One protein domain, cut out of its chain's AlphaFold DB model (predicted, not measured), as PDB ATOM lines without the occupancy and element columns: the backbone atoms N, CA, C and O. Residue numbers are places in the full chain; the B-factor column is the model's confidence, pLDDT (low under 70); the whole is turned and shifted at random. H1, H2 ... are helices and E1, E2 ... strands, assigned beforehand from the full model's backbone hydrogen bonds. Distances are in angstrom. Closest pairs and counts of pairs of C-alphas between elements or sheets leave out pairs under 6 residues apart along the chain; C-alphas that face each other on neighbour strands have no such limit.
ATOM      1  N   TRP A 473     181.813 189.166 214.241       79.50
ATOM      2  CA  TRP A 473     181.889 188.560 212.914       79.50
ATOM      3  C   TRP A 473     181.198 187.188 212.961       79.50
ATOM      4  O   TRP A 473     181.192 186.555 214.020       79.50
ATOM      5  N   PRO A 474     180.638 186.685 211.846       77.88
ATOM      6  CA  PRO A 474     180.008 185.369 211.829       77.88
ATOM      7  C   PRO A 474     180.984 184.268 212.260       77.88
ATOM      8  O   PRO A 474     182.170 184.290 211.917       77.88
ATOM      9  N   THR A 475     180.459 183.276 212.972       82.00
ATOM     10  CA  THR A 475     181.132 182.028 213.357       82.00
ATOM     11  C   THR A 475     180.312 180.841 212.846       82.00
ATOM     12  O   THR A 475     179.110 180.966 212.615       82.00
ATOM     13  N   ALA A 476     180.952 179.695 212.623       78.06
ATOM     14  CA  ALA A 476     180.288 178.478 212.140       78.06
ATOM     15  C   ALA A 476     180.496 177.314 213.112       78.06
ATOM     16  O   ALA A 476     181.426 177.334 213.911       78.06
ATOM     17  N   ARG A 477     179.664 176.272 213.030       78.88
ATOM     18  CA  ARG A 477     179.925 175.000 213.720       78.88
ATOM     19  C   ARG A 477     180.623 174.028 212.772       78.88
ATOM     20  O   ARG A 477     180.217 173.895 211.618       78.88
ATOM     21  N   ALA A 478     181.672 173.380 213.262       76.44
ATOM     22  CA  ALA A 478     182.342 172.266 212.605       76.44
ATOM     23  C   ALA A 478     181.528 170.965 212.758       76.44
ATOM     24  O   ALA A 478     180.580 170.899 213.546       76.44
ATOM     25  N   ALA A 479     181.893 169.926 212.001       67.06
ATOM     26  CA  ALA A 479     181.162 168.654 211.977       67.06
ATOM     27  C   ALA A 479     181.237 167.871 213.307       67.06
ATOM     28  O   ALA A 479     180.406 167.005 213.564       67.06
ATOM     29  N   ASP A 480     182.210 168.204 214.157       64.75
ATOM     30  CA  ASP A 480     182.426 167.675 215.509       64.75
ATOM     31  C   ASP A 480     181.693 168.471 216.614       64.75
ATOM     32  O   ASP A 480     181.824 168.163 217.796       64.75
ATOM     33  N   GLY A 481     180.938 169.515 216.246       68.62
ATOM     34  CA  GLY A 481     180.235 170.410 217.169       68.62
ATOM     35  C   GLY A 481     181.046 171.615 217.667       68.62
ATOM     36  O   GLY A 481     180.452 172.517 218.270       68.62
ATOM     37  N   GLY A 482     182.354 171.678 217.388       76.50
ATOM     38  CA  GLY A 482     183.232 172.792 217.757       76.50
ATOM     39  C   GLY A 482     182.880 174.100 217.039       76.50
ATOM     40  O   GLY A 482     182.340 174.096 215.931       76.50
ATOM     41  N   LEU A 483     183.185 175.244 217.658       81.75
ATOM     42  CA  LEU A 483     182.906 176.565 217.083       81.75
ATOM     43  C   LEU A 483     184.123 177.091 216.306       81.75
ATOM     44  O   LEU A 483     185.201 177.284 216.866       81.75
ATOM     45  N   ILE A 484     183.944 177.340 215.009       82.62
ATOM     46  CA  ILE A 484     184.914 177.955 214.096       82.62
ATOM     47  C   ILE A 484     184.893 179.473 214.306       82.62
ATOM     48  O   ILE A 484     183.921 180.144 213.953       82.62
ATOM     49  N   VAL A 485     185.992 180.010 214.842       81.81
ATOM     50  CA  VAL A 485     186.136 181.437 215.187       81.81
ATOM     51  C   VAL A 485     186.837 182.243 214.081       81.81
ATOM     52  O   VAL A 485     186.647 183.455 213.977       81.81
ATOM     53  N   GLY A 486     187.645 181.589 213.239       82.50
ATOM     54  CA  GLY A 486     188.320 182.226 212.103       82.50
ATOM     55  C   GLY A 486     189.274 181.299 211.343       82.50
ATOM     56  O   GLY A 486     189.592 180.199 211.796       82.50
ATOM     57  N   VAL A 487     189.752 181.747 210.179       83.25
ATOM     58  CA  VAL A 487     190.585 180.964 209.245       83.25
ATOM     59  C   VAL A 487     191.864 181.695 208.826       83.25
ATOM     60  O   VAL A 487     191.919 182.923 208.802       83.25
ATOM     61  N   ARG A 488     192.909 180.951 208.440       82.12
ATOM     62  CA  ARG A 488     194.131 181.495 207.817       82.12
ATOM     63  C   ARG A 488     194.705 180.561 206.750       82.12
ATOM     64  O   ARG A 488     194.607 179.339 206.858       82.12
ATOM     65  N   ARG A 489     195.339 181.129 205.717       77.25
ATOM     66  CA  ARG A 489     196.070 180.349 204.700       77.25
ATOM     67  C   ARG A 489     197.374 179.806 205.291       77.25
ATOM     68  O   ARG A 489     198.084 180.528 205.987       77.25
ATOM     69  N   HIS A 490     197.703 178.551 204.997       71.75
ATOM     70  CA  HIS A 490     198.903 177.872 205.487       71.75
ATOM     71  C   HIS A 490     199.616 177.143 204.336       71.75
ATOM     72  O   HIS A 490     199.273 176.018 203.968       71.75
ATOM     73  N   GLY A 491     200.627 177.794 203.757       62.38
ATOM     74  CA  GLY A 491     201.273 177.331 202.524       62.38
ATOM     75  C   GLY A 491     200.413 177.583 201.272       62.38
ATOM     76  O   GLY A 491     199.453 178.349 201.343       62.38
ATOM     77  N   PRO A 492     200.748 176.971 200.117       53.69
ATOM     78  CA  PRO A 492     200.072 177.266 198.849       53.69
ATOM     79  C   PRO A 492     198.637 176.724 198.758       53.69
ATOM     80  O   PRO A 492     197.800 177.339 198.106       53.69
ATOM     81  N   TRP A 493     198.353 175.597 199.426       54.31
ATOM     82  CA  TRP A 493     197.063 174.888 199.352       54.31
ATOM     83  C   TRP A 493     196.403 174.621 200.717       54.31
ATOM     84  O   TRP A 493     195.242 174.229 200.770       54.31
ATOM     85  N   GLY A 494     197.111 174.823 201.833       68.12
ATOM     86  CA  GLY A 494     196.588 174.522 203.167       68.12
ATOM     87  C   GLY A 494     195.720 175.641 203.749       68.12
ATOM     88  O   GLY A 494     195.969 176.829 203.541       68.12
ATOM     89  N   THR A 495     194.722 175.258 204.546       78.94
ATOM     90  CA  THR A 495     193.949 176.162 205.412       78.94
ATOM     91  C   THR A 495     194.080 175.692 206.857       78.94
ATOM     92  O   THR A 495     193.889 174.508 207.132       78.94
ATOM     93  N   GLN A 496     194.381 176.620 207.765       81.12
ATOM     94  CA  GLN A 496     194.266 176.424 209.210       81.12
ATOM     95  C   GLN A 496     193.037 177.160 209.746       81.12
ATOM     96  O   GLN A 496     192.653 178.207 209.219       81.12
ATOM     97  N   VAL A 497     192.442 176.606 210.795       80.81
ATOM     98  CA  VAL A 497     191.184 177.049 211.398       80.81
ATOM     99  C   VAL A 497     191.401 177.196 212.901       80.81
ATOM    100  O   VAL A 497     192.007 176.323 213.520       80.81
ATOM    101  N   CYS A 498     190.941 178.301 213.486       81.25
ATOM    102  CA  CYS A 498     190.895 178.460 214.937       81.25
ATOM    103  C   CYS A 498     189.536 177.971 215.443       81.25
ATOM    104  O   CYS A 498     188.498 178.475 215.003       81.25
ATOM    105  N   ILE A 499     189.563 176.965 216.319       79.69
ATOM    106  CA  ILE A 499     188.374 176.241 216.778       79.69
ATOM    107  C   ILE A 499     188.345 176.186 218.290       79.69
ATOM    108  O   ILE A 499     189.367 175.994 218.949       79.69
ATOM    109  N   GLU A 500     187.141 176.332 218.809       79.81
ATOM    110  CA  GLU A 500     186.784 176.334 220.210       79.81
ATOM    111  C   GLU A 500     186.001 175.042 220.519       79.81
ATOM    112  O   GLU A 500     184.891 174.851 220.015       79.81
ATOM    113  N   ARG A 501     186.605 174.130 221.297       77.56
ATOM    114  CA  ARG A 501     185.978 172.887 221.792       77.56
ATOM    115  C   ARG A 501     185.940 172.897 223.321       77.56
ATOM    116  O   ARG A 501     186.857 173.417 223.952       77.56
ATOM    117  N   ALA A 502     184.923 172.282 223.916       68.81
ATOM    118  CA  ALA A 502     184.969 171.903 225.327       68.81
ATOM    119  C   ALA A 502     185.711 170.562 225.468       68.81
ATOM    120  O   ALA A 502     185.420 169.626 224.726       68.81
ATOM    121  N   GLU A 503     186.671 170.476 226.391       66.50
ATOM    122  CA  GLU A 503     187.225 169.195 226.861       66.50
ATOM    123  C   GLU A 503     186.363 168.669 228.035       66.50
ATOM    124  O   GLU A 503     185.541 169.404 228.584       66.50
ATOM    125  N   GLU A 504     186.498 167.391 228.408       47.28
ATOM    126  CA  GLU A 504     185.521 166.660 229.250       47.28
ATOM    127  C   GLU A 504     185.291 167.251 230.658       47.28
ATOM    128  O   GLU A 504     184.238 167.037 231.250       47.28
ATOM    129  N   GLY A 505     186.219 168.071 231.166       46.81
ATOM    130  CA  GLY A 505     186.049 168.863 232.394       46.81
ATOM    131  C   GLY A 505     185.251 170.169 232.228       46.81
ATOM    132  O   GLY A 505     185.327 171.039 233.089       46.81
ATOM    133  N   GLY A 506     184.563 170.375 231.099       56.44
ATOM    134  CA  GLY A 506     183.810 171.599 230.784       56.44
ATOM    135  C   GLY A 506     184.671 172.805 230.378       56.44
ATOM    136  O   GLY A 506     184.137 173.857 230.023       56.44
ATOM    137  N   GLN A 507     186.000 172.675 230.396       58.88
ATOM    138  CA  GLN A 507     186.923 173.757 230.058       58.88
ATOM    139  C   GLN A 507     187.018 173.951 228.537       58.88
ATOM    140  O   GLN A 507     187.256 173.013 227.775       58.88
ATOM    141  N   VAL A 508     186.838 175.196 228.088       71.19
ATOM    142  CA  VAL A 508     186.780 175.553 226.664       71.19
ATOM    143  C   VAL A 508     188.178 175.860 226.125       71.19
ATOM    144  O   VAL A 508     188.709 176.960 226.303       71.19
ATOM    145  N   ILE A 509     188.772 174.886 225.435       72.38
ATOM    146  CA  ILE A 509     190.120 174.968 224.873       72.38
ATOM    147  C   ILE A 509     190.068 175.328 223.387       72.38
ATOM    148  O   ILE A 509     189.319 174.761 222.590       72.38
ATOM    149  N   ARG A 510     190.917 176.289 223.004       80.38
ATOM    150  CA  ARG A 510     190.983 176.835 221.645       80.38
ATOM    151  C   ARG A 510     192.253 176.367 220.943       80.38
ATOM    152  O   ARG A 510     193.358 176.561 221.456       80.38
ATOM    153  N   ARG A 511     192.105 175.720 219.785       78.94
ATOM    154  CA  ARG A 511     193.183 175.054 219.029       78.94
ATOM    155  C   ARG A 511     193.270 175.598 217.598       78.94
ATOM    156  O   ARG A 511     192.346 176.245 217.106       78.94
ATOM    157  N   LEU A 512     194.417 175.377 216.954       78.50
ATOM    158  CA  LEU A 512     194.703 175.764 215.568       78.50
ATOM    159  C   LEU A 512     194.953 174.499 214.742       78.50
ATOM    160  O   LEU A 512     196.054 173.953 214.765       78.50
ATOM    161  N   GLU A 513     193.928 174.047 214.030       74.75
ATOM    162  CA  GLU A 513     193.893 172.742 213.351       74.75
ATOM    163  C   GLU A 513     193.782 172.915 211.828       74.75
ATOM    164  O   GLU A 513     193.537 174.019 211.325       74.75
ATOM    165  N   SER A 514     194.034 171.858 211.055       77.31
ATOM    166  CA  SER A 514     193.877 171.894 209.597       77.31
ATOM    167  C   SER A 514     192.412 171.726 209.201       77.31
ATOM    168  O   SER A 514     191.666 170.986 209.831       77.31
ATOM    169  N   ALA A 515     191.986 172.350 208.100       76.88
ATOM    170  CA  ALA A 515     190.607 172.206 207.614       76.88
ATOM    171  C   ALA A 515     190.196 170.740 207.315       76.88
ATOM    172  O   ALA A 515     189.013 170.412 207.333       76.88
ATOM    173  N   SER A 516     191.171 169.856 207.079       74.06
ATOM    174  CA  SER A 516     190.995 168.405 206.921       74.06
ATOM    175  C   SER A 516     190.627 167.658 208.207       74.06
ATOM    176  O   SER A 516     189.942 166.648 208.121       74.06
ATOM    177  N   GLU A 517     191.038 168.142 209.381       69.62
ATOM    178  CA  GLU A 517     190.734 167.523 210.690       69.62
ATOM    179  C   GLU A 517     189.352 167.948 211.233       69.62
ATOM    180  O   GLU A 517     188.904 167.454 212.261       69.62
ATOM    181  N   VAL A 518     188.683 168.873 210.536       68.88
ATOM    182  CA  VAL A 518     187.575 169.705 211.046       68.88
ATOM    183  C   VAL A 518     186.267 169.510 210.271       68.88
ATOM    184  O   VAL A 518     185.176 169.708 210.807       68.88
ATOM    185  N   GLY A 519     186.381 169.170 208.986       73.50
ATOM    186  CA  GLY A 519     185.295 169.245 208.010       73.50
ATOM    187  C   GLY A 519     185.613 170.287 206.942       73.50
ATOM    188  O   GLY A 519     185.379 171.484 207.119       73.50
ATOM    189  N   LEU A 520     186.158 169.834 205.807       75.38
ATOM    190  CA  LEU A 520     186.515 170.711 204.684       75.38
ATOM    191  C   LEU A 520     185.296 171.482 204.161       75.38
ATOM    192  O   LEU A 520     185.399 172.679 203.901       75.38
ATOM    193  N   LEU A 521     184.140 170.817 204.081       75.00
ATOM    194  CA  LEU A 521     182.883 171.398 203.604       75.00
ATOM    195  C   LEU A 521     182.389 172.519 204.530       75.00
ATOM    196  O   LEU A 521     181.900 173.539 204.060       75.00
ATOM    197  N   GLU A 522     182.542 172.360 205.842       76.69
ATOM    198  CA  GLU A 522     182.121 173.319 206.871       76.69
ATOM    199  C   GLU A 522     183.019 174.561 206.842       76.69
ATOM    200  O   GLU A 522     182.540 175.696 206.876       76.69
ATOM    201  N   VAL A 523     184.325 174.351 206.671       78.00
ATOM    202  CA  VAL A 523     185.316 175.423 206.523       78.00
ATOM    203  C   VAL A 523     185.169 176.159 205.184       78.00
ATOM    204  O   VAL A 523     185.437 177.360 205.110       78.00
ATOM    205  N   GLU A 524     184.723 175.488 204.121       78.81
ATOM    206  CA  GLU A 524     184.418 176.123 202.832       78.81
ATOM    207  C   GLU A 524     183.100 176.903 202.856       78.81
ATOM    208  O   GLU A 524     183.088 178.048 202.403       78.81
ATOM    209  N   LYS A 525     182.039 176.380 203.490       79.06
ATOM    210  CA  LYS A 525     180.811 177.147 203.792       79.06
ATOM    211  C   LYS A 525     181.132 178.409 204.603       79.06
ATOM    212  O   LYS A 525     180.627 179.485 204.291       79.06
ATOM    213  N   TYR A 526     182.028 178.307 205.589       80.31
ATOM    214  CA  TYR A 526     182.465 179.461 206.377       80.31
ATOM    215  C   TYR A 526     183.203 180.514 205.530       80.31
ATOM    216  O   TYR A 526     182.882 181.694 205.608       80.31
ATOM    217  N   LYS A 527     184.130 180.105 204.651       78.44
ATOM    218  CA  LYS A 527     184.794 181.017 203.692       78.44
ATOM    219  C   LYS A 527     183.832 181.640 202.673       78.44
ATOM    220  O   LYS A 527     184.106 182.724 202.173       78.44
ATOM    221  N   ALA A 528     182.744 180.950 202.337       79.38
ATOM    222  CA  ALA A 528     181.688 181.462 201.464       79.38
ATOM    223  C   ALA A 528     180.703 182.400 202.191       79.38
ATOM    224  O   ALA A 528     179.806 182.945 201.555       79.38
ATOM    225  N   THR A 529     180.855 182.594 203.506       81.38
ATOM    226  CA  THR A 529     180.053 183.542 204.287       81.38
ATOM    227  C   THR A 529     180.673 184.939 204.212       81.38
ATOM    228  O   THR A 529     181.870 185.113 204.472       81.38
ATOM    229  N   ASP A 530     179.863 185.948 203.886       67.00
ATOM    230  CA  ASP A 530     180.301 187.345 203.879       67.00
ATOM    231  C   ASP A 530     180.738 187.800 205.282       67.00
ATOM    232  O   ASP A 530     180.078 187.531 206.285       67.00
ATOM    233  N   GLY A 531     181.880 188.489 205.363       70.12
ATOM    234  CA  GLY A 531     182.433 188.987 206.629       70.12
ATOM    235  C   GLY A 531     183.144 187.948 207.511       70.12
ATOM    236  O   GLY A 531     183.472 188.268 208.655       70.12
ATOM    237  N   HIS A 532     183.413 186.731 207.020       76.75
ATOM    238  CA  HIS A 532     184.165 185.713 207.769       76.75
ATOM    239  C   HIS A 532     185.550 186.205 208.236       76.75
ATOM    240  O   HIS A 532     186.246 186.951 207.542       76.75
ATOM    241  N   LYS A 533     185.995 185.769 209.423       80.62
ATOM    242  CA  LYS A 533     187.240 186.278 210.018       80.62
ATOM    243  C   LYS A 533     188.472 185.597 209.437       80.62
ATOM    244  O   LYS A 533     188.778 184.445 209.748       80.62
ATOM    245  N   VAL A 534     189.243 186.360 208.667       78.00
ATOM    246  CA  VAL A 534     190.595 185.978 208.249       78.00
ATOM    247  C   VAL A 534     191.605 186.434 209.312       78.00
ATOM    248  O   VAL A 534     191.758 187.625 209.578       78.00
ATOM    249  N   LEU A 535     192.299 185.488 209.949       75.81
ATOM    250  CA  LEU A 535     193.190 185.751 211.093       75.81
ATOM    251  C   LEU A 535     194.511 186.432 210.684       75.81
ATOM    252  O   LEU A 535     195.142 187.098 211.505       75.81
ATOM    253  N   SER A 536     194.939 186.285 209.425       69.88
ATOM    254  CA  SER A 536     196.150 186.931 208.889       69.88
ATOM    255  C   SER A 536     196.008 188.437 208.672       69.88
ATOM    256  O   SER A 536     197.018 189.136 208.547       69.88
ATOM    257  N   ASP A 537     194.781 188.945 208.623       75.12
ATOM    258  CA  ASP A 537     194.501 190.230 207.998       75.12
ATOM    259  C   ASP A 537     194.538 191.362 209.034       75.12
ATOM    260  O   ASP A 537     194.252 191.178 210.217       75.12
ATOM    261  N   GLY A 538     195.012 192.539 208.620       66.81
ATOM    262  CA  GLY A 538     195.252 193.672 209.522       66.81
ATOM    263  C   GLY A 538     196.390 193.484 210.543       66.81
ATOM    264  O   GLY A 538     196.732 194.439 211.236       66.81
TER     265      GLY A 538
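Overview. This is residues 473 to 538 of the 727 residues of the protein "HTH CENPB-type domain-containing protein" of Hirsutella minnesotensis 3608 (UniProt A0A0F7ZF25). A small twisting sheet of three strands, E1, E2 and E3, is laid out as two successive hairpins, and one short helix, H1, crosses over one of its faces. The two hairpin turns, at residues 491 to 493 and 503 to 507, make the two ends of the long axis, while residues 476 and 477 pair with the beginning of E1 and the last stretch, residues 532 to 538, passes by E1. The printed part has 66 residues with three named strands and then one named helix, in the order E1, E2, E3, H1; the sheet runs E1, E2, E3, all antiparallel. The class is mixed, helices and strands, with 32 of the 66 residues, under half, in named elements. The whole is compact, with a radius of gyration of the C-alphas of 11.6 A, and its outline is only just elongated, spanning 36 by 24 by 23 A.

Along the chain. Start in the sheet with E2, the longest strand, residues 494 to 502: from C-alpha 494 at (196.588, 174.522, 203.167) it runs 25.2 A to C-alpha 502. E1, residues 483 to 490, begins at C-alpha 483 at (182.906, 176.565, 217.083), covers 19.8 A and bends by 58 degrees at residue 486. E3, residues 508 to 514, measures 18.8 A. H1, residues 520 to 527, measures 10.5 A and ends at C-alpha 527 at (184.794, 181.017, 203.692).

Arrangement. The three strands form a meander, each strand the antiparallel neighbour of the one before, with E2 as the inner strand and E1 and E3 as edge strands. Look first at the hairpin E1 and E2, whose directions stand at 157 degrees: N 485 and O 498 are 2.9 A apart, and N 490 and O 494 are 2.8 A apart, within hydrogen-bond range. In the hairpin E2 and E3, at 162 degrees, N 509 and O 501 are within range at 2.8 A. Outside the named strands, residues 476 to 477 pair antiparallel with residues 483 to 484 of E1. Now find H1, which is on the sheet at a height over the sheet of 9.3 A. It lies over E2 and, only just, over E1, on which 3 of its C-alphas fall. It runs across the strands, at 85 degrees to E2 on the local plane. Its closest C-alphas to E2 are those of Val 523 and Val 497, 7.8 A apart; to E1, those of Val 523 and Ile 484, 8.0 A apart. In H1 every O i to N i+4 pair is within hydrogen-bond range.

Size, cuts and confidence. The two C-alphas farthest apart are those of Pro 492 and Gly 505, 37.3 A. The printed part has no cut, and the links E1 to E2, E2 to E3 and E3 to H1 are tight. The mean pLDDT of the printed part is 73.8; look for values under 70 in 18 residues, among them residues 491 to 494 and 502 to 507.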